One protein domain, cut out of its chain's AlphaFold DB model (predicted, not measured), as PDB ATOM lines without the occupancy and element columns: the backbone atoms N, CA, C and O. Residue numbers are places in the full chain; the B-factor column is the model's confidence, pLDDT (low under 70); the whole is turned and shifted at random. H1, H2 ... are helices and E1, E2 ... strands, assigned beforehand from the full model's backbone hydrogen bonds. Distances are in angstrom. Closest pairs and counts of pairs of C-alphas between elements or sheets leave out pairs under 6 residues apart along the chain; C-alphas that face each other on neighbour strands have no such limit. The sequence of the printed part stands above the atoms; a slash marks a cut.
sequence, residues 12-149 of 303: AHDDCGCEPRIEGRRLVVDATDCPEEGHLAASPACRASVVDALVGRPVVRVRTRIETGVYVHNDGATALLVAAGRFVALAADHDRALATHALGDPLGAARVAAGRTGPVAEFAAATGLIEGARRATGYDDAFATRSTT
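What this domain is: This is residues 12 to 149 of the 303 residues of an uncharacterized protein of Halococcus saccharolyticus DSM 5350 (UniProt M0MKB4). A strongly twisted sheet of five strands makes one end of an elongated body, and a cluster of short helices round the longer helix H2 makes the other. H2 starts over strand E3 and leads away from the sheet into the cluster, with H3, H4, H5 and H6 packed round it, while H1 fills the place between the sheet and H3, on the same face of the sheet as H2. The printed part has 138 residues, with seven named helices and five named strands along the chain in the order E1, E2, H1, E3, E4, H2, H3, H4, H5, H6, H7, E5. The sheet runs E1, E2, E3, E4, E5 and is mixed, with E2 and E3 parallel and the other neighbours antiparallel; the class is mixed, helices and strands. The whole is compact, with a radius of gyration of the C-alphas of 13.9 A, and spans 45 by 28 by 27 A.

Where its parts are: E1 is residues 19 to 23, 12.8 A long, and begins at C-alpha 19 (315.218, 382.984, 297.205). E2 is residues 26 to 30, 12.7 A. H1 is residues 44 to 53, 14.2 A. E3, the longest strand, is residues 61 to 66, 16.7 A, and E4 is residues 69 to 73, 13.2 A. H2, the longest helix, is residues 75 to 91, 23.6 A, from C-alpha 75 (317.692, 372.845, 315.607) to C-alpha 91 (315.263, 358.773, 296.863). H3 is residues 96 to 104, 13.5 A, and H4 is residues 106 to 114, 12.1 A. H5 is residues 119 to 126, H6 residues 129 to 134 and H7 residues 139 to 142. E5, residues 146 to 148, ends at C-alpha 148 (311.746, 386.807, 315.671).

How they stand to each other: E1 and E2 form a hairpin, antiparallel, with N 21 and O 28 at 2.8 A, within hydrogen-bond range. E2 and E3 are parallel, with N 29 and O 63 at 2.8 A; with H1 between them they make a strand-helix-strand unit, two parallel neighbour strands joined through a helix, and its crossover is right-handed. E3 and E4 are a second hairpin, with N 64 and O 71 at 2.8 A. E5 is an antiparallel neighbour of E4, the C-alphas of 71 and 148 facing each other at 5.1 A, but no N and O pair across them is within hydrogen-bond range. H1 and H2 are on the same face of the sheet, which gives two layers, helices on one face of a sheet. H1 has a height over the sheet of 9.6 A and runs slantwise to the strands, at 34 degrees to E1 on the local plane. H2 lies over E3 and stands up from the sheet, its line rising 43 degrees. H2 is the hub, touching five helices. With residues 81 to 85 alone it touches H1, closest at the C-alphas of Val 51 and Gly 85, 5.0 A, only just about perpendicular at 72 degrees. With residues 84 to 91 alone it touches H3, closest at the C-alphas of Val 88 and Ala 99, 4.6 A, in a helical hairpin at a shallow tilt of 20 degrees. H5 touches H2 at a shallow tilt of 26 degrees, opposite ways, the closest C-alphas being Phe 87 and Ala 124, 5.9 A. H6 touches both H2, at Ala 83 and Leu 129 with C-alphas 4.9 A apart, and H4, at Ala 110 and Ile 130 with C-alphas 5.1 A apart. H7 is close to H2 but not clearly touching, the closest C-alphas being Ala 77 and Ala 142, 5.6 A. Every O i to N i+4 pair is within hydrogen-bond range in H1, H2, H4, H5 and H6; H3 has 3 of 5, and H7 is too short for such a pair.

The domain as a whole: The two C-alphas farthest apart are those of Thr 68 and Gly 118, 45.3 A. The printed part has no cut. The link from E2 to H1, residues 31 to 43, is long; the link from H1 to E3 is short, and the others are tight. The mean pLDDT of the printed part is 88.6; residues 12 to 15 and 144 to 149 are under 70, and E5 has a mean of 46.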
ATOM      1  N   ALA A  12     309.238 373.977 288.198       40.38
ATOM      2  CA  ALA A  12     308.165 373.391 289.047       40.38
ATOM      3  C   ALA A  12     308.371 373.584 290.584       40.38
ATOM      4  O   ALA A  12     307.840 372.796 291.365       40.38
ATOM      5  N   HIS A  13     309.105 374.612 291.040       45.53
ATOM      6  CA  HIS A  13     309.119 375.060 292.454       45.53
ATOM      7  C   HIS A  13     308.526 376.475 292.646       45.53
ATOM      8  O   HIS A  13     308.523 377.007 293.756       45.53
ATOM      9  N   ASP A  14     307.986 377.057 291.573       48.16
ATOM     10  CA  ASP A  14     307.372 378.387 291.507       48.16
ATOM     11  C   ASP A  14     305.984 378.329 292.175       48.16
ATOM     12  O   ASP A  14     305.137 377.535 291.773       48.16
ATOM     13  N   ASP A  15     305.710 379.007 293.288       66.44
ATOM     14  CA  ASP A  15     305.217 380.392 293.249       66.44
ATOM     15  C   ASP A  15     305.338 381.068 294.629       66.44
ATOM     16  O   ASP A  15     304.541 381.925 295.002       66.44
ATOM     17  N   CYS A  16     306.281 380.618 295.465       87.75
ATOM     18  CA  CYS A  16     306.455 381.255 296.767       87.75
ATOM     19  C   CYS A  16     307.368 382.478 296.721       87.75
ATOM     20  O   CYS A  16     307.391 383.189 297.700       87.75
ATOM     21  N   GLY A  17     308.153 382.740 295.675       87.81
ATOM     22  CA  GLY A  17     309.062 383.901 295.662       87.81
ATOM     23  C   GLY A  17     310.191 383.870 296.710       87.81
ATOM     24  O   GLY A  17     310.885 384.862 296.875       87.81
ATOM     25  N   CYS A  18     310.396 382.753 297.421       94.00
ATOM     26  CA  CYS A  18     311.547 382.589 298.310       94.00
ATOM     27  C   CYS A  18     312.826 382.354 297.494       94.00
ATOM     28  O   CYS A  18     312.869 381.424 296.684       94.00
ATOM     29  N   GLU A  19     313.880 383.116 297.781       94.19
ATOM     30  CA  GLU A  19     315.218 382.984 297.205       94.19
ATOM     31  C   GLU A  19     316.206 382.372 298.221       94.19
ATOM     32  O   GLU A  19     316.838 383.089 299.005       94.19
ATOM     33  N   PRO A  20     316.367 381.038 298.242       94.31
ATOM     34  CA  PRO A  20     317.352 380.379 299.090       94.31
ATOM     35  C   PRO A  20     318.784 380.544 298.556       94.31
ATOM     36  O   PRO A  20     319.058 380.350 297.370       94.31
ATOM     37  N   ARG A  21     319.732 380.834 299.450       91.06
ATOM     38  CA  ARG A  21     321.172 380.947 299.177       91.06
ATOM     39  C   ARG A  21     321.967 380.269 300.285       91.06
ATOM     40  O   ARG A  21     321.607 380.349 301.456       91.06
ATOM     41  N   ILE A  22     323.044 379.581 299.919       86.75
ATOM     42  CA  ILE A  22     323.929 378.927 300.890       86.75
ATOM     43  C   ILE A  22     325.132 379.826 301.150       86.75
ATOM     44  O   ILE A  22     325.876 380.140 300.223       86.75
ATOM     45  N   GLU A  23     325.328 380.164 302.419       82.94
ATOM     46  CA  GLU A  23     326.462 380.920 302.953       82.94
ATOM     47  C   GLU A  23     327.216 379.979 303.904       82.94
ATOM     48  O   GLU A  23     326.728 379.627 304.978       82.94
ATOM     49  N   GLY A  24     328.351 379.431 303.455       82.88
ATOM     50  CA  GLY A  24     329.084 378.403 304.205       82.88
ATOM     51  C   GLY A  24     328.227 377.162 304.511       82.88
ATOM     52  O   GLY A  24     327.859 376.405 303.608       82.88
ATOM     53  N   ARG A  25     327.920 376.945 305.797       85.81
ATOM     54  CA  ARG A  25     327.031 375.872 306.293       85.81
ATOM     55  C   ARG A  25     325.644 376.376 306.710       85.81
ATOM     56  O   ARG A  25     324.913 375.650 307.384       85.81
ATOM     57  N   ARG A  26     325.263 377.588 306.319       85.25
ATOM     58  CA  ARG A  26     323.972 378.208 306.629       85.25
ATOM     59  C   ARG A  26     323.143 378.334 305.347       85.25
ATOM     60  O   ARG A  26     323.679 378.586 304.270       85.25
ATOM     61  N   LEU A  27     321.834 378.125 305.453       91.06
ATOM     62  CA  LEU A  27     320.877 378.433 304.394       91.06
ATOM     63  C   LEU A  27     320.148 379.723 304.758       91.06
ATOM     64  O   LEU A  27     319.475 379.787 305.788       91.06
ATOM     65  N   VAL A  28     320.255 380.722 303.893       90.56
ATOM     66  CA  VAL A  28     319.549 381.998 303.998       90.56
ATOM     67  C   VAL A  28     318.431 382.009 302.984       90.56
ATOM     68  O   VAL A  28     318.675 381.854 301.793       90.56
ATOM     69  N   VAL A  29     317.202 382.175 303.449       94.38
ATOM     70  CA  VAL A  29     316.021 382.228 302.591       94.38
ATOM     71  C   VAL A  29     315.533 383.665 302.579       94.38
ATOM     72  O   VAL A  29     314.987 384.121 303.581       94.38
ATOM     73  N   ASP A  30     315.753 384.382 301.480       91.62
ATOM     74  CA  ASP A  30     315.138 385.694 301.300       91.62
ATOM     75  C   ASP A  30     313.686 385.496 300.865       91.62
ATOM     76  O   ASP A  30     313.411 384.943 299.805       91.62
ATOM     77  N   ALA A  31     312.753 385.864 301.729       91.56
ATOM     78  CA  ALA A  31     311.321 385.748 301.517       91.56
ATOM     79  C   ALA A  31     310.647 387.129 301.549       91.56
ATOM     80  O   ALA A  31     309.450 387.225 301.807       91.56
ATOM     81  N   THR A  32     311.407 388.193 301.282       87.06
ATOM     82  CA  THR A  32     310.893 389.569 301.221       87.06
ATOM     83  C   THR A  32     309.844 389.722 300.114       87.06
ATOM     84  O   THR A  32     308.801 390.321 300.336       87.06
ATOM     85  N   ASP A  33     310.061 389.078 298.962       85.56
ATOM     86  CA  ASP A  33     309.118 389.064 297.833       85.56
ATOM     87  C   ASP A  33     308.158 387.849 297.861       85.56
ATOM     88  O   ASP A  33     307.471 387.550 296.879       85.56
ATOM     89  N   CYS A  34     308.108 387.114 298.980       91.06
ATOM     90  CA  CYS A  34     307.257 385.936 299.135       91.06
ATOM     91  C   CYS A  34     305.859 386.329 299.634       91.06
ATOM     92  O   CYS A  34     305.750 386.860 300.738       91.06
ATOM     93  N   PRO A  35     304.762 385.972 298.931       88.12
ATOM     94  CA  PRO A  35     303.404 386.276 299.394       88.12
ATOM     95  C   PRO A  35     303.024 385.555 300.695       88.12
ATOM     96  O   PRO A  35     302.104 385.974 301.387       88.12
ATOM     97  N   GLU A  36     303.726 384.469 301.021       88.19
ATOM     98  CA  GLU A  36     303.552 383.692 302.250       88.19
ATOM     99  C   GLU A  36     304.624 384.030 303.300       88.19
ATOM    100  O   GLU A  36     304.751 383.304 304.283       88.19
ATOM    101  N   GLU A  37     305.447 385.064 303.076       86.38
ATOM    102  CA  GLU A  37     306.500 385.525 303.997       86.38
ATOM    103  C   GLU A  37     307.417 384.382 304.489       86.38
ATOM    104  O   GLU A  37     307.785 384.281 305.662       86.38
ATOM    105  N   GLY A  38     307.721 383.420 303.612       88.38
ATOM    106  CA  GLY A  38     308.549 382.263 303.949       88.38
ATOM    107  C   GLY A  38     307.955 381.369 305.047       88.38
ATOM    108  O   GLY A  38     308.696 380.673 305.746       88.38
ATOM    109  N   HIS A  39     306.630 381.369 305.237       90.00
ATOM    110  CA  HIS A  39     305.955 380.655 306.320       90.00
ATOM    111  C   HIS A  39     305.970 379.134 306.130       90.00
ATOM    112  O   HIS A  39     304.974 378.521 305.754       90.00
ATOM    113  N   LEU A  40     307.088 378.490 306.481       92.25
ATOM    114  CA  LEU A  40     307.301 377.047 306.301       92.25
ATOM    115  C   LEU A  40     306.236 376.167 306.962       92.25
ATOM    116  O   LEU A  40     305.954 375.085 306.453       92.25
ATOM    117  N   ALA A  41     305.612 376.610 308.059       91.12
ATOM    118  CA  ALA A  41     304.517 375.854 308.668       91.12
ATOM    119  C   ALA A  41     303.278 375.765 307.757       91.12
ATOM    120  O   ALA A  41     302.746 374.679 307.517       91.12
ATOM    121  N   ALA A  42     302.872 376.902 307.189       87.94
ATOM    122  CA  ALA A  42     301.637 377.047 306.432       87.94
ATOM    123  C   ALA A  42     301.813 376.753 304.935       87.94
ATOM    124  O   ALA A  42     300.908 376.192 304.319       87.94
ATOM    125  N   SER A  43     302.977 377.067 304.359       93.81
ATOM    126  CA  SER A  43     303.204 377.044 302.911       93.81
ATOM    127  C   SER A  43     304.038 375.837 302.457       93.81
ATOM    128  O   SER A  43     305.253 375.786 302.688       93.81
ATOM    129  N   PRO A  44     303.432 374.865 301.744       95.25
ATOM    130  CA  PRO A  44     304.167 373.779 301.098       95.25
ATOM    131  C   PRO A  44     305.138 374.272 300.026       95.25
ATOM    132  O   PRO A  44     306.170 373.643 299.820       95.25
ATOM    133  N   ALA A  45     304.825 375.383 299.354       94.50
ATOM    134  CA  ALA A  45     305.681 375.953 298.319       94.50
ATOM    135  C   ALA A  45     306.975 376.525 298.920       94.50
ATOM    136  O   ALA A  45     308.058 376.245 298.407       94.50
ATOM    137  N   CYS A  46     306.888 377.226 300.059       94.81
ATOM    138  CA  CYS A  46     308.080 377.680 300.781       94.81
ATOM    139  C   CYS A  46     308.927 376.490 301.248       94.81
ATOM    140  O   CYS A  46     310.140 376.493 301.053       94.81
ATOM    141  N   ARG A  47     308.303 375.434 301.797       96.06
ATOM    142  CA  ARG A  47     309.034 374.207 302.162       96.06
ATOM    143  C   ARG A  47     309.734 373.584 300.965       96.06
ATOM    144  O   ARG A  47     310.899 373.237 301.090       96.06
ATOM    145  N   ALA A  48     309.060 373.495 299.821       96.62
ATOM    146  CA  ALA A  48     309.651 372.932 298.617       96.62
ATOM    147  C   ALA A  48     310.891 373.716 298.176       96.62
ATOM    148  O   ALA A  48     311.931 373.098 297.980       96.62
ATOM    149  N   SER A  49     310.817 375.051 298.137       95.56
ATOM    150  CA  SER A  49     311.971 375.913 297.834       95.56
ATOM    151  C   SER A  49     313.143 375.680 298.802       95.56
ATOM    152  O   SER A  49     314.279 375.458 298.381       95.56
ATOM    153  N   VAL A  50     312.869 375.633 300.110       96.19
ATOM    154  CA  VAL A  50     313.902 375.402 301.134       96.19
ATOM    155  C   VAL A  50     314.507 373.999 301.045       96.19
ATOM    156  O   VAL A  50     315.727 373.851 301.080       96.19
ATOM    157  N   VAL A  51     313.682 372.957 300.943       97.56
ATOM    158  CA  VAL A  51     314.153 371.565 300.911       97.56
ATOM    159  C   VAL A  51     314.919 371.281 299.621       97.56
ATOM    160  O   VAL A  51     315.936 370.593 299.683       97.56
ATOM    161  N   ASP A  52     314.488 371.840 298.486       96.19
ATOM    162  CA  ASP A  52     315.193 371.735 297.204       96.19
ATOM    163  C   ASP A  52     316.610 372.320 297.300       96.19
ATOM    164  O   ASP A  52     317.591 371.664 296.943       96.19
ATOM    165  N   ALA A  53     316.755 373.498 297.916       95.88
ATOM    166  CA  ALA A  53     318.061 374.118 298.144       95.88
ATOM    167  C   ALA A  53     318.997 373.283 299.045       95.88
ATOM    168  O   ALA A  53     320.223 373.401 298.958       95.88
ATOM    169  N   LEU A  54     318.439 372.418 299.897       96.50
ATOM    170  CA  LEU A  54     319.187 371.535 300.799       96.50
ATOM    171  C   LEU A  54     319.585 370.195 300.165       96.50
ATOM    172  O   LEU A  54     320.329 369.425 300.784       96.50
ATOM    173  N   VAL A  55     319.127 369.885 298.948       95.81
ATOM    174  CA  VAL A  55     319.408 368.608 298.275       95.81
ATOM    175  C   VAL A  55     320.916 368.414 298.095       95.81
ATOM    176  O   VAL A  55     321.580 369.101 297.323       95.81
ATOM    177  N   GLY A  56     321.477 367.450 298.834       83.25
ATOM    178  CA  GLY A  56     322.902 367.105 298.780       83.25
ATOM    179  C   GLY A  56     323.848 368.119 299.438       83.25
ATOM    180  O   GLY A  56     325.056 368.041 299.214       83.25
ATOM    181  N   ARG A  57     323.342 369.065 300.246       87.94
ATOM    182  CA  ARG A  57     324.150 370.148 300.840       87.94
ATOM    183  C   ARG A  57     324.258 370.029 302.372       87.94
ATOM    184  O   ARG A  57     323.265 369.733 303.038       87.94
ATOM    185  N   PRO A  58     325.451 370.231 302.970       80.88
ATOM    186  CA  PRO A  58     325.656 370.095 304.413       80.88
ATOM    187  C   PRO A  58     325.392 371.413 305.162       80.88
ATOM    188  O   PRO A  58     326.320 372.141 305.505       80.88
ATOM    189  N   VAL A  59     324.122 371.696 305.448       87.62
ATOM    190  CA  VAL A  59     323.695 372.872 306.226       87.62
ATOM    191  C   VAL A  59     323.458 372.497 307.694       87.62
ATOM    192  O   VAL A  59     323.016 371.385 307.983       87.62
ATOM    193  N   VAL A  60     323.781 373.406 308.618       80.50
ATOM    194  CA  VAL A  60     323.517 373.283 310.069       80.50
ATOM    195  C   VAL A  60     322.510 374.288 310.591       80.50
ATOM    196  O   VAL A  60     321.949 374.058 311.653       80.50
ATOM    197  N   ARG A  61     322.263 375.372 309.848       83.69
ATOM    198  CA  ARG A  61     321.364 376.446 310.264       83.69
ATOM    199  C   ARG A  61     320.523 376.929 309.095       83.69
ATOM    200  O   ARG A  61     321.056 377.128 308.004       83.69
ATOM    201  N   VAL A  62     319.229 377.128 309.318       89.44
ATOM    202  CA  VAL A  62     318.325 377.738 308.336       89.44
ATOM    203  C   VAL A  62     317.775 379.028 308.926       89.44
ATOM    204  O   VAL A  62     317.240 379.025 310.034       89.44
ATOM    205  N   ARG A  63     317.881 380.126 308.178       89.06
ATOM    206  CA  ARG A  63     317.271 381.413 308.521       89.06
ATOM    207  C   ARG A  63     316.407 381.927 307.377       89.06
ATOM    208  O   ARG A  63     316.708 381.686 306.210       89.06
ATOM    209  N   THR A  64     315.345 382.644 307.712       89.88
ATOM    210  CA  THR A  64     314.412 383.241 306.755       89.88
ATOM    211  C   THR A  64     314.340 384.739 307.000       89.88
ATOM    212  O   THR A  64     313.955 385.162 308.085       89.88
ATOM    213  N   ARG A  65     314.725 385.536 306.006       86.50
ATOM    214  CA  ARG A  65     314.577 386.993 306.015       86.50
ATOM    215  C   ARG A  65     313.234 387.356 305.392       86.50
ATOM    216  O   ARG A  65     312.912 386.847 304.325       86.50
ATOM    217  N   ILE A  66     312.489 388.237 306.041       84.25
ATOM    218  CA  ILE A  66     311.289 388.883 305.503       84.25
ATOM    219  C   ILE A  66     311.395 390.396 305.709       84.25
ATOM    220  O   ILE A  66     312.338 390.869 306.341       84.25
ATOM    221  N   GLU A  67     310.410 391.158 305.230       75.00
ATOM    222  CA  GLU A  67     310.383 392.621 305.388       75.00
ATOM    223  C   GLU A  67     310.529 393.082 306.846       75.00
ATOM    224  O   GLU A  67     311.190 394.081 307.121       75.00
ATOM    225  N   THR A  68     309.917 392.357 307.788       72.62
ATOM    226  CA  THR A  68     309.855 392.736 309.208       72.62
ATOM    227  C   THR A  68     310.991 392.172 310.061       72.62
ATOM    228  O   THR A  68     311.000 392.403 311.266       72.62
ATOM    229  N   GLY A  69     311.948 391.441 309.473       74.88
ATOM    230  CA  GLY A  69     313.117 390.940 310.196       74.88
ATOM    231  C   GLY A  69     313.621 389.579 309.721       74.88
ATOM    232  O   GLY A  69     313.307 389.100 308.630       74.88
ATOM    233  N   VAL A  70     314.435 388.941 310.561       77.69
ATOM    234  CA  VAL A  70     315.023 387.624 310.296       77.69
ATOM    235  C   VAL A  70     314.532 386.623 311.338       77.69
ATOM    236  O   VAL A  70     314.536 386.901 312.534       77.69
ATOM    237  N   TYR A  71     314.129 385.445 310.864       76.62
ATOM    238  CA  TYR A  71     313.762 384.297 311.680       76.62
ATOM    239  C   TYR A  71     314.838 383.233 311.604       76.62
ATOM    240  O   TYR A  71     315.194 382.788 310.510       76.62
ATOM    241  N   VAL A  72     315.298 382.762 312.756       80.62
ATOM    242  CA  VAL A  72     316.176 381.592 312.831       80.62
ATOM    243  C   VAL A  72     315.339 380.374 313.200       80.62
ATOM    244  O   VAL A  72     314.622 380.373 314.201       80.62
ATOM    245  N   HIS A  73     315.415 379.329 312.375       83.19
ATOM    246  CA  HIS A  73     314.738 378.066 312.654       83.19
ATOM    247  C   HIS A  73     315.524 377.293 313.711       83.19
ATOM    248  O   HIS A  73     316.740 377.135 313.590       83.19
ATOM    249  N   ASN A  74     314.828 376.781 314.728       79.81
ATOM    250  CA  ASN A  74     315.452 375.973 315.777       79.81
ATOM    251  C   ASN A  74     316.123 374.699 315.208       79.81
ATOM    252  O   ASN A  74     315.882 374.290 314.066       79.81
ATOM    253  N   ASP A  75     316.939 374.035 316.026       83.31
ATOM    254  CA  ASP A  75     317.692 372.845 315.607       83.31
ATOM    255  C   ASP A  75     316.791 371.705 315.120       83.31
ATOM    256  O   ASP A  75     317.147 370.980 314.192       83.31
ATOM    257  N   GLY A  76     315.598 371.552 315.705       88.19
ATOM    258  CA  GLY A  76     314.628 370.533 315.308       88.19
ATOM    259  C   GLY A  76     314.061 370.776 313.907       88.19
ATOM    260  O   GLY A  76     314.049 369.866 313.072       88.19
ATOM    261  N   ALA A  77     313.647 372.011 313.634       90.81
ATOM    262  CA  ALA A  77     313.174 372.470 312.335       90.81
ATOM    263  C   ALA A  77     314.273 372.335 311.275       90.81
ATOM    264  O   ALA A  77     314.051 371.758 310.206       90.81
ATOM    265  N   THR A  78     315.484 372.792 311.595       92.31
ATOM    266  CA  THR A  78     316.645 372.687 310.707       92.31
ATOM    267  C   THR A  78     316.991 371.226 310.413       92.31
ATOM    268  O   THR A  78     317.151 370.852 309.249       92.31
ATOM    269  N   ALA A  79     317.036 370.366 311.434       92.00
ATOM    270  CA  ALA A  79     317.315 368.944 311.260       92.00
ATOM    271  C   ALA A  79     316.268 368.252 310.374       92.00
ATOM    272  O   ALA A  79     316.641 367.445 309.520       92.00
ATOM    273  N   LEU A  80     314.979 368.580 310.528       95.44
ATOM    274  CA  LEU A  80     313.909 368.054 309.674       95.44
ATOM    275  C   LEU A  80     314.115 368.450 308.203       95.44
ATOM    276  O   LEU A  80     314.053 367.588 307.324       95.44
ATOM    277  N   LEU A  81     314.381 369.730 307.934       96.31
ATOM    278  CA  LEU A  81     314.592 370.254 306.580       96.31
ATOM    279  C   LEU A  81     315.831 369.634 305.914       96.31
ATOM    280  O   LEU A  81     315.769 369.187 304.768       96.31
ATOM    281  N   VAL A  82     316.945 369.533 306.643       96.44
ATOM    282  CA  VAL A  82     318.189 368.921 306.145       96.44
ATOM    283  C   VAL A  82     318.008 367.422 305.898       96.44
ATOM    284  O   VAL A  82     318.462 366.898 304.876       96.44
ATOM    285  N   ALA A  83     317.319 366.715 306.798       97.00
ATOM    286  CA  ALA A  83     317.000 365.301 306.616       97.00
ATOM    287  C   ALA A  83     316.117 365.067 305.381       97.00
ATOM    288  O   ALA A  83     316.330 364.090 304.656       97.00
ATOM    289  N   ALA A  84     315.171 365.974 305.116       97.81
ATOM    290  CA  ALA A  84     314.333 365.948 303.925       97.81
ATOM    291  C   ALA A  84     315.153 366.166 302.645       97.81
ATOM    292  O   ALA A  84     315.066 365.339 301.740       97.81
ATOM    293  N   GLY A  85     316.017 367.185 302.585       97.81
ATOM    294  CA  GLY A  85     316.861 367.443 301.408       97.81
ATOM    295  C   GLY A  85     317.802 366.272 301.094       97.81
ATOM    296  O   GLY A  85     317.928 365.837 299.947       97.81
ATOM    297  N   ARG A  86     318.401 365.668 302.129       97.50
ATOM    298  CA  ARG A  86     319.201 364.439 301.986       97.50
ATOM    299  C   ARG A  86     318.367 363.256 301.503       97.50
ATOM    300  O   ARG A  86     318.831 362.486 300.667       97.50
ATOM    301  N   PHE A  87     317.149 363.100 302.019       97.81
ATOM    302  CA  PHE A  87     316.248 362.040 301.579       97.81
ATOM    303  C   PHE A  87     315.865 362.212 300.108       97.81
ATOM    304  O   PHE A  87     315.940 361.241 299.363       97.81
ATOM    305  N   VAL A  88     315.525 363.429 299.674       98.31
ATOM    306  CA  VAL A  88     315.233 363.744 298.266       98.31
ATOM    307  C   VAL A  88     316.410 363.354 297.373       98.31
ATOM    308  O   VAL A  88     316.204 362.658 296.380       98.31
ATOM    309  N   ALA A  89     317.636 363.719 297.767       96.69
ATOM    310  CA  ALA A  89     318.848 363.385 297.019       96.69
ATOM    311  C   ALA A  89     319.023 361.869 296.814       96.69
ATOM    312  O   ALA A  89     319.386 361.432 295.728       96.69
ATOM    313  N   LEU A  90     318.749 361.061 297.845       96.44
ATOM    314  CA  LEU A  90     318.894 359.602 297.782       96.44
ATOM    315  C   LEU A  90     317.702 358.908 297.107       96.44
ATOM    316  O   LEU A  90     317.864 357.909 296.409       96.44
ATOM    317  N   ALA A  91     316.488 359.411 297.325       96.44
ATOM    318  CA  ALA A  91     315.263 358.773 296.863       96.44
ATOM    319  C   ALA A  91     314.946 359.063 295.390       96.44
ATOM    320  O   ALA A  91     314.220 358.277 294.787       96.44
ATOM    321  N   ALA A  92     315.477 360.136 294.792       95.19
ATOM    322  CA  ALA A  92     315.124 360.571 293.434       95.19
ATOM    323  C   ALA A  92     315.299 359.487 292.350       95.19
ATOM    324  O   ALA A  92     314.486 359.410 291.423       95.19
ATOM    325  N   ASP A  93     316.310 358.623 292.493       94.06
ATOM    326  CA  ASP A  93     316.594 357.530 291.551       94.06
ATOM    327  C   ASP A  93     315.771 356.258 291.813       94.06
ATOM    328  O   ASP A  93     315.644 355.403 290.936       94.06
ATOM    329  N   HIS A  94     315.174 356.134 293.001       96.06
ATOM    330  CA  HIS A  94     314.422 354.951 293.427       96.06
ATOM    331  C   HIS A  94     312.904 355.167 293.426       96.06
ATOM    332  O   HIS A  94     312.148 354.276 293.042       96.06
ATOM    333  N   ASP A  95     312.452 356.342 293.858       97.19
ATOM    334  CA  ASP A  95     311.057 356.767 293.856       97.19
ATOM    335  C   ASP A  95     310.973 358.289 293.686       97.19
ATOM    336  O   ASP A  95     310.878 359.059 294.647       97.19
ATOM    337  N   ARG A  96     310.993 358.724 292.422       96.19
ATOM    338  CA  ARG A  96     310.906 360.141 292.058       96.19
ATOM    339  C   ARG A  96     309.623 360.802 292.562       96.19
ATOM    340  O   ARG A  96     309.661 361.969 292.927       96.19
ATOM    341  N   ALA A  97     308.504 360.077 292.607       96.38
ATOM    342  CA  ALA A  97     307.232 360.639 293.059       96.38
ATOM    343  C   ALA A  97     307.276 360.974 294.555       96.38
ATOM    344  O   ALA A  97     306.843 362.052 294.961       96.38
ATOM    345  N   LEU A  98     307.842 360.081 295.369       97.06
ATOM    346  CA  LEU A  98     308.015 360.327 296.796       97.06
ATOM    347  C   LEU A  98     309.088 361.386 297.077       97.06
ATOM    348  O   LEU A  98     308.903 362.192 297.982       97.06
ATOM    349  N   ALA A  99     310.171 361.415 296.295       97.19
ATOM    350  CA  ALA A  99     311.176 362.471 296.385       97.19
ATOM    351  C   ALA A  99     310.553 363.852 296.106       97.19
ATOM    352  O   ALA A  99     310.697 364.758 296.918       97.19
ATOM    353  N   THR A 100     309.766 363.998 295.035       96.06
ATOM    354  CA  THR A 100     309.038 365.248 294.751       96.06
ATOM    355  C   THR A 100     308.035 365.595 295.855       96.06
ATOM    356  O   THR A 100     307.918 366.754 296.239       96.06
ATOM    357  N   HIS A 101     307.331 364.608 296.417       96.94
ATOM    358  CA  HIS A 101     306.402 364.848 297.524       96.94
ATOM    359  C   HIS A 101     307.111 365.350 298.794       96.94
ATOM    360  O   HIS A 101     306.591 366.234 299.471       96.94
ATOM    361  N   ALA A 102     308.311 364.841 299.088       97.56
ATOM    362  CA  ALA A 102     309.093 365.227 300.262       97.56
ATOM    363  C   ALA A 102     309.565 366.689 300.247       97.56
ATOM    364  O   ALA A 102     309.869 367.222 301.311       97.56
ATOM    365  N   LEU A 103     309.597 367.339 299.078       96.94
ATOM    366  CA  LEU A 103     309.934 368.759 298.953       96.94
ATOM    367  C   LEU A 103     308.876 369.624 299.658       96.94
ATOM    368  O   LEU A 103     309.197 370.415 300.539       96.94
ATOM    369  N   GLY A 104     307.597 369.426 299.331       95.88
ATOM    370  CA  GLY A 104     306.496 370.195 299.925       95.88
ATOM    371  C   GLY A 104     305.902 369.591 301.201       95.88
ATOM    372  O   GLY A 104     305.301 370.312 302.001       95.88
ATOM    373  N   ASP A 105     306.046 368.279 301.410       97.50
ATOM    374  CA  ASP A 105     305.495 367.564 302.564       97.50
ATOM    375  C   ASP A 105     306.483 366.535 303.159       97.50
ATOM    376  O   ASP A 105     306.260 365.320 303.078       97.50
ATOM    377  N   PRO A 106     307.588 366.986 303.787       97.56
ATOM    378  CA  PRO A 106     308.564 366.091 304.410       97.56
ATOM    379  C   PRO A 106     307.981 365.199 305.520       97.56
ATOM    380  O   PRO A 106     308.351 364.027 305.617       97.56
ATOM    381  N   LEU A 107     307.035 365.692 306.333       97.50
ATOM    382  CA  LEU A 107     306.370 364.881 307.364       97.50
ATOM    383  C   LEU A 107     305.488 363.786 306.743       97.50
ATOM    384  O   LEU A 107     305.474 362.651 307.226       97.50
ATOM    385  N   GLY A 108     304.739 364.096 305.681       96.75
ATOM    386  CA  GLY A 108     303.963 363.115 304.918       96.75
ATOM    387  C   GLY A 108     304.854 362.063 304.264       96.75
ATOM    388  O   GLY A 108     304.632 360.862 304.449       96.75
ATOM    389  N   ALA A 109     305.924 362.495 303.595       97.56
ATOM    390  CA  ALA A 109     306.891 361.602 302.968       97.56
ATOM    391  C   ALA A 109     307.562 360.657 303.976       97.56
ATOM    392  O   ALA A 109     307.686 359.461 303.703       97.56
ATOM    393  N   ALA A 110     307.910 361.150 305.169       97.50
ATOM    394  CA  ALA A 110     308.447 360.332 306.252       97.50
ATOM    395  C   ALA A 110     307.477 359.214 306.674       97.50
ATOM    396  O   ALA A 110     307.886 358.063 306.834       97.50
ATOM    397  N   ARG A 111     306.179 359.528 306.810       96.25
ATOM    398  CA  ARG A 111     305.140 358.540 307.159       96.25
ATOM    399  C   ARG A 111     304.976 357.483 306.068       96.25
ATOM    400  O   ARG A 111     304.882 356.297 306.383       96.25
ATOM    401  N   VAL A 112     304.980 357.895 304.798       97.38
ATOM    402  CA  VAL A 112     304.916 356.970 303.654       97.38
ATOM    403  C   VAL A 112     306.145 356.060 303.621       97.38
ATOM    404  O   VAL A 112     306.002 354.848 303.461       97.38
ATOM    405  N   ALA A 113     307.346 356.613 303.808       96.56
ATOM    406  CA  ALA A 113     308.588 355.846 303.817       96.56
ATOM    407  C   ALA A 113     308.655 354.856 304.993       96.56
ATOM    408  O   ALA A 113     309.049 353.709 304.793       96.56
ATOM    409  N   ALA A 114     308.202 355.251 306.188       94.25
ATOM    410  CA  ALA A 114     308.171 354.387 307.370       94.25
ATOM    411  C   ALA A 114     307.244 353.166 307.217       94.25
ATOM    412  O   ALA A 114     307.462 352.145 307.865       94.25
ATOM    413  N   GLY A 115     306.215 353.255 306.365       94.56
ATOM    414  CA  GLY A 115     305.314 352.143 306.048       94.56
ATOM    415  C   GLY A 115     305.810 351.213 304.933       94.56
ATOM    416  O   GLY A 115     305.123 350.247 304.599       94.56
ATOM    417  N   ARG A 116     306.964 351.501 304.320       93.25
ATOM    418  CA  ARG A 116     307.521 350.742 303.192       93.25
ATOM    419  C   ARG A 116     308.629 349.784 303.621       93.25
ATOM    420  O   ARG A 116     309.158 349.845 304.723       93.25
ATOM    421  N   THR A 117     309.006 348.908 302.695       91.44
ATOM    422  CA  THR A 117     310.185 348.038 302.788       91.44
ATOM    423  C   THR A 117     311.153 348.342 301.649       91.44
ATOM    424  O   THR A 117     310.713 348.659 300.542       91.44
ATOM    425  N   GLY A 118     312.456 348.182 301.886       93.38
ATOM    426  CA  GLY A 118     313.500 348.363 300.875       93.38
ATOM    427  C   GLY A 118     314.159 349.749 300.902       93.38
ATOM    428  O   GLY A 118     313.999 350.481 301.883       93.38
ATOM    429  N   PRO A 119     314.875 350.132 299.826       94.75
ATOM    430  CA  PRO A 119     315.829 351.248 299.845       94.75
ATOM    431  C   PRO A 119     315.245 352.582 300.318       94.75
ATOM    432  O   PRO A 119     315.867 353.300 301.084       94.75
ATOM    433  N   VAL A 120     314.006 352.893 299.934       95.12
ATOM    434  CA  VAL A 120     313.329 354.137 300.336       95.12
ATOM    435  C   VAL A 120     313.153 354.242 301.857       95.12
ATOM    436  O   VAL A 120     313.347 355.315 302.422       95.12
ATOM    437  N   ALA A 121     312.795 353.142 302.526       95.81
ATOM    438  CA  ALA A 121     312.659 353.125 303.981       95.81
ATOM    439  C   ALA A 121     314.034 353.243 304.664       95.81
ATOM    440  O   ALA A 121     314.173 353.961 305.654       95.81
ATOM    441  N   GLU A 122     315.058 352.597 304.096       96.88
ATOM    442  CA  GLU A 122     316.444 352.680 304.572       96.88
ATOM    443  C   GLU A 122     317.006 354.100 304.444       96.88
ATOM    444  O   GLU A 122     317.596 354.600 305.398       96.88
ATOM    445  N   PHE A 123     316.765 354.794 303.327       97.62
ATOM    446  CA  PHE A 123     317.185 356.186 303.150       97.62
ATOM    447  C   PHE A 123     316.517 357.110 304.162       97.62
ATOM    448  O   PHE A 123     317.201 357.896 304.807       97.62
ATOM    449  N   ALA A 124     315.199 356.994 304.347       96.44
ATOM    450  CA  ALA A 124     314.469 357.839 305.290       96.44
ATOM    451  C   ALA A 124     314.916 357.623 306.748       96.44
ATOM    452  O   ALA A 124     314.896 358.561 307.548       96.44
ATOM    453  N   ALA A 125     315.334 356.403 307.100       94.75
ATOM    454  CA  ALA A 125     315.946 356.118 308.392       94.75
ATOM    455  C   ALA A 125     317.375 356.686 308.481       94.75
ATOM    456  O   ALA A 125     317.697 357.377 309.446       94.75
ATOM    457  N   ALA A 126     318.211 356.445 307.468       95.56
ATOM    458  CA  ALA A 126     319.616 356.850 307.446       95.56
ATOM    459  C   ALA A 126     319.807 358.374 307.451       95.56
ATOM    460  O   ALA A 126     320.749 358.874 308.060       95.56
ATOM    461  N   THR A 127     318.913 359.127 306.805       96.00
ATOM    462  CA  THR A 127     318.960 360.597 306.817       96.00
ATOM    463  C   THR A 127     318.368 361.204 308.084       96.00
ATOM    464  O   THR A 127     318.500 362.408 308.291       96.00
ATOM    465  N   GLY A 128     317.718 360.393 308.925       95.44
ATOM    466  CA  GLY A 128     317.011 360.843 310.120       95.44
ATOM    467  C   GLY A 128     315.627 361.437 309.846       95.44
ATOM    468  O   GLY A 128     315.015 361.951 310.777       95.44
ATOM    469  N   LEU A 129     315.098 361.353 308.618       96.88
ATOM    470  CA  LEU A 129     313.805 361.945 308.250       96.88
ATOM    471  C   LEU A 129     312.641 361.353 309.065       96.88
ATOM    472  O   LEU A 129     311.771 362.091 309.524       96.88
ATOM    473  N   ILE A 130     312.645 360.035 309.301       96.00
ATOM    474  CA  ILE A 130     311.620 359.369 310.129       96.00
ATOM    475  C   ILE A 130     311.665 359.885 311.573       96.00
ATOM    476  O   ILE A 130     310.627 360.191 312.158       96.00
ATOM    477  N   GLU A 131     312.861 360.001 312.148       92.50
ATOM    478  CA  GLU A 131     313.035 360.462 313.527       92.50
ATOM    479  C   GLU A 131     312.744 361.957 313.673       92.50
ATOM    480  O   GLU A 131     312.150 362.376 314.664       92.50
ATOM    481  N   GLY A 132     313.121 362.775 312.689       88.75
ATOM    482  CA  GLY A 132     312.746 364.187 312.628       88.75
ATOM    483  C   GLY A 132     311.227 364.355 312.605       88.75
ATOM    484  O   GLY A 132     310.676 365.106 313.404       88.75
ATOM    485  N   ALA A 133     310.532 363.570 311.777       92.69
ATOM    486  CA  ALA A 133     309.079 363.631 311.676       92.69
ATOM    487  C   ALA A 133     308.339 363.153 312.935       92.69
ATOM    488  O   ALA A 133     307.241 363.625 313.207       92.69
ATOM    489  N   ARG A 134     308.915 362.232 313.719       90.81
ATOM    490  CA  ARG A 134     308.319 361.756 314.984       90.81
ATOM    491  C   ARG A 134     308.344 362.791 316.104       90.81
ATOM    492  O   ARG A 134     307.532 362.692 317.018       90.81
ATOM    493  N   ARG A 135     309.273 363.749 316.046       85.25
ATOM    494  CA  ARG A 135     309.408 364.817 317.047       85.25
ATOM    495  C   ARG A 135     308.361 365.916 316.896       85.25
ATOM    496  O   ARG A 135     308.188 366.675 317.835       85.25
ATOM    497  N   ALA A 136     307.678 365.972 315.752       86.94
ATOM    498  CA  ALA A 136     306.657 366.965 315.464       86.94
ATOM    499  C   ALA A 136     305.277 366.317 315.283       86.94
ATOM    500  O   ALA A 136     305.090 365.371 314.514       86.94
ATOM    501  N   THR A 137     304.272 366.869 315.951       85.50
ATOM    502  CA  THR A 137     302.860 366.483 315.792       85.50
ATOM    503  C   THR A 137     302.234 367.057 314.515       85.50
ATOM    504  O   THR A 137     301.249 366.518 314.005       85.50
ATOM    505  N   GLY A 138     302.850 368.092 313.941       88.62
ATOM    506  CA  GLY A 138     302.452 368.760 312.707       88.62
ATOM    507  C   GLY A 138     303.459 369.840 312.316       88.62
ATOM    508  O   GLY A 138     304.477 370.014 312.982       88.62
ATOM    509  N   TYR A 139     303.188 370.571 311.235       90.25
ATOM    510  CA  TYR A 139     304.087 371.638 310.791       90.25
ATOM    511  C   TYR A 139     304.098 372.846 311.725       90.25
ATOM    512  O   TYR A 139     305.159 373.426 311.929       90.25
ATOM    513  N   ASP A 140     302.960 373.174 312.334       85.06
ATOM    514  CA  ASP A 140     302.898 374.243 313.332       85.06
ATOM    515  C   ASP A 140     303.819 373.945 314.510       85.06
ATOM    516  O   ASP A 140     304.530 374.832 314.933       85.06
ATOM    517  N   ASP A 141     303.875 372.694 314.972       84.12
ATOM    518  CA  ASP A 141     304.775 372.228 316.034       84.12
ATOM    519  C   ASP A 141     306.241 372.184 315.567       84.12
ATOM    520  O   ASP A 141     307.134 372.699 316.236       84.12
ATOM    521  N   ALA A 142     306.491 371.659 314.360       85.25
ATOM    522  CA  ALA A 142     307.832 371.595 313.772       85.25
ATOM    523  C   ALA A 142     308.483 372.977 313.606       85.25
ATOM    524  O   ALA A 142     309.703 373.083 313.684       85.25
ATOM    525  N   PHE A 143     307.678 374.015 313.370       86.06
ATOM    526  CA  PHE A 143     308.126 375.386 313.125       86.06
ATOM    527  C   PHE A 143     307.578 376.383 314.165       86.06
ATOM    528  O   PHE A 143     307.603 377.590 313.919       86.06
ATOM    529  N   ALA A 144     307.087 375.899 315.316       67.38
ATOM    530  CA  ALA A 144     306.423 376.712 316.346       67.38
ATOM    531  C   ALA A 144     307.359 377.768 316.929       67.38
ATOM    532  O   ALA A 144     306.945 378.885 317.237       67.38
ATOM    533  N   THR A 145     308.638 377.419 317.075       58.72
ATOM    534  CA  THR A 145     309.670 378.340 317.542       58.72
ATOM    535  C   THR A 145     310.129 379.214 316.383       58.72
ATOM    536  O   THR A 145     311.214 379.043 315.829       58.72
ATOM    537  N   ARG A 146     309.275 380.164 316.006       49.75
ATOM    538  CA  ARG A 146     309.694 381.355 315.279       49.75
ATOM    539  C   ARG A 146     310.365 382.277 316.283       49.75
ATOM    540  O   ARG A 146     309.681 382.996 317.002       49.75
ATOM    541  N   SER A 147     311.689 382.236 316.363       46.88
ATOM    542  CA  SER A 147     312.400 383.337 317.004       46.88
ATOM    543  C   SER A 147     312.421 384.484 315.997       46.88
ATOM    544  O   SER A 147     313.170 384.436 315.023       46.88
ATOM    545  N   THR A 148     311.509 385.447 316.155       40.12
ATOM    546  CA  THR A 148     311.746 386.807 315.671       40.12
ATOM    547  C   THR A 148     312.876 387.356 316.524       40.12
ATOM    548  O   THR A 148     312.702 387.494 317.734       40.12
ATOM    549  N   THR A 149     314.012 387.709 315.935       44.38
ATOM    550  CA  THR A 149     315.038 388.439 316.695       44.38
ATOM    551  C   THR A 149     314.585 389.863 317.067       44.38
ATOM    552  O   THR A 149     315.308 390.563 317.756       44.38
TER     553      THR A 149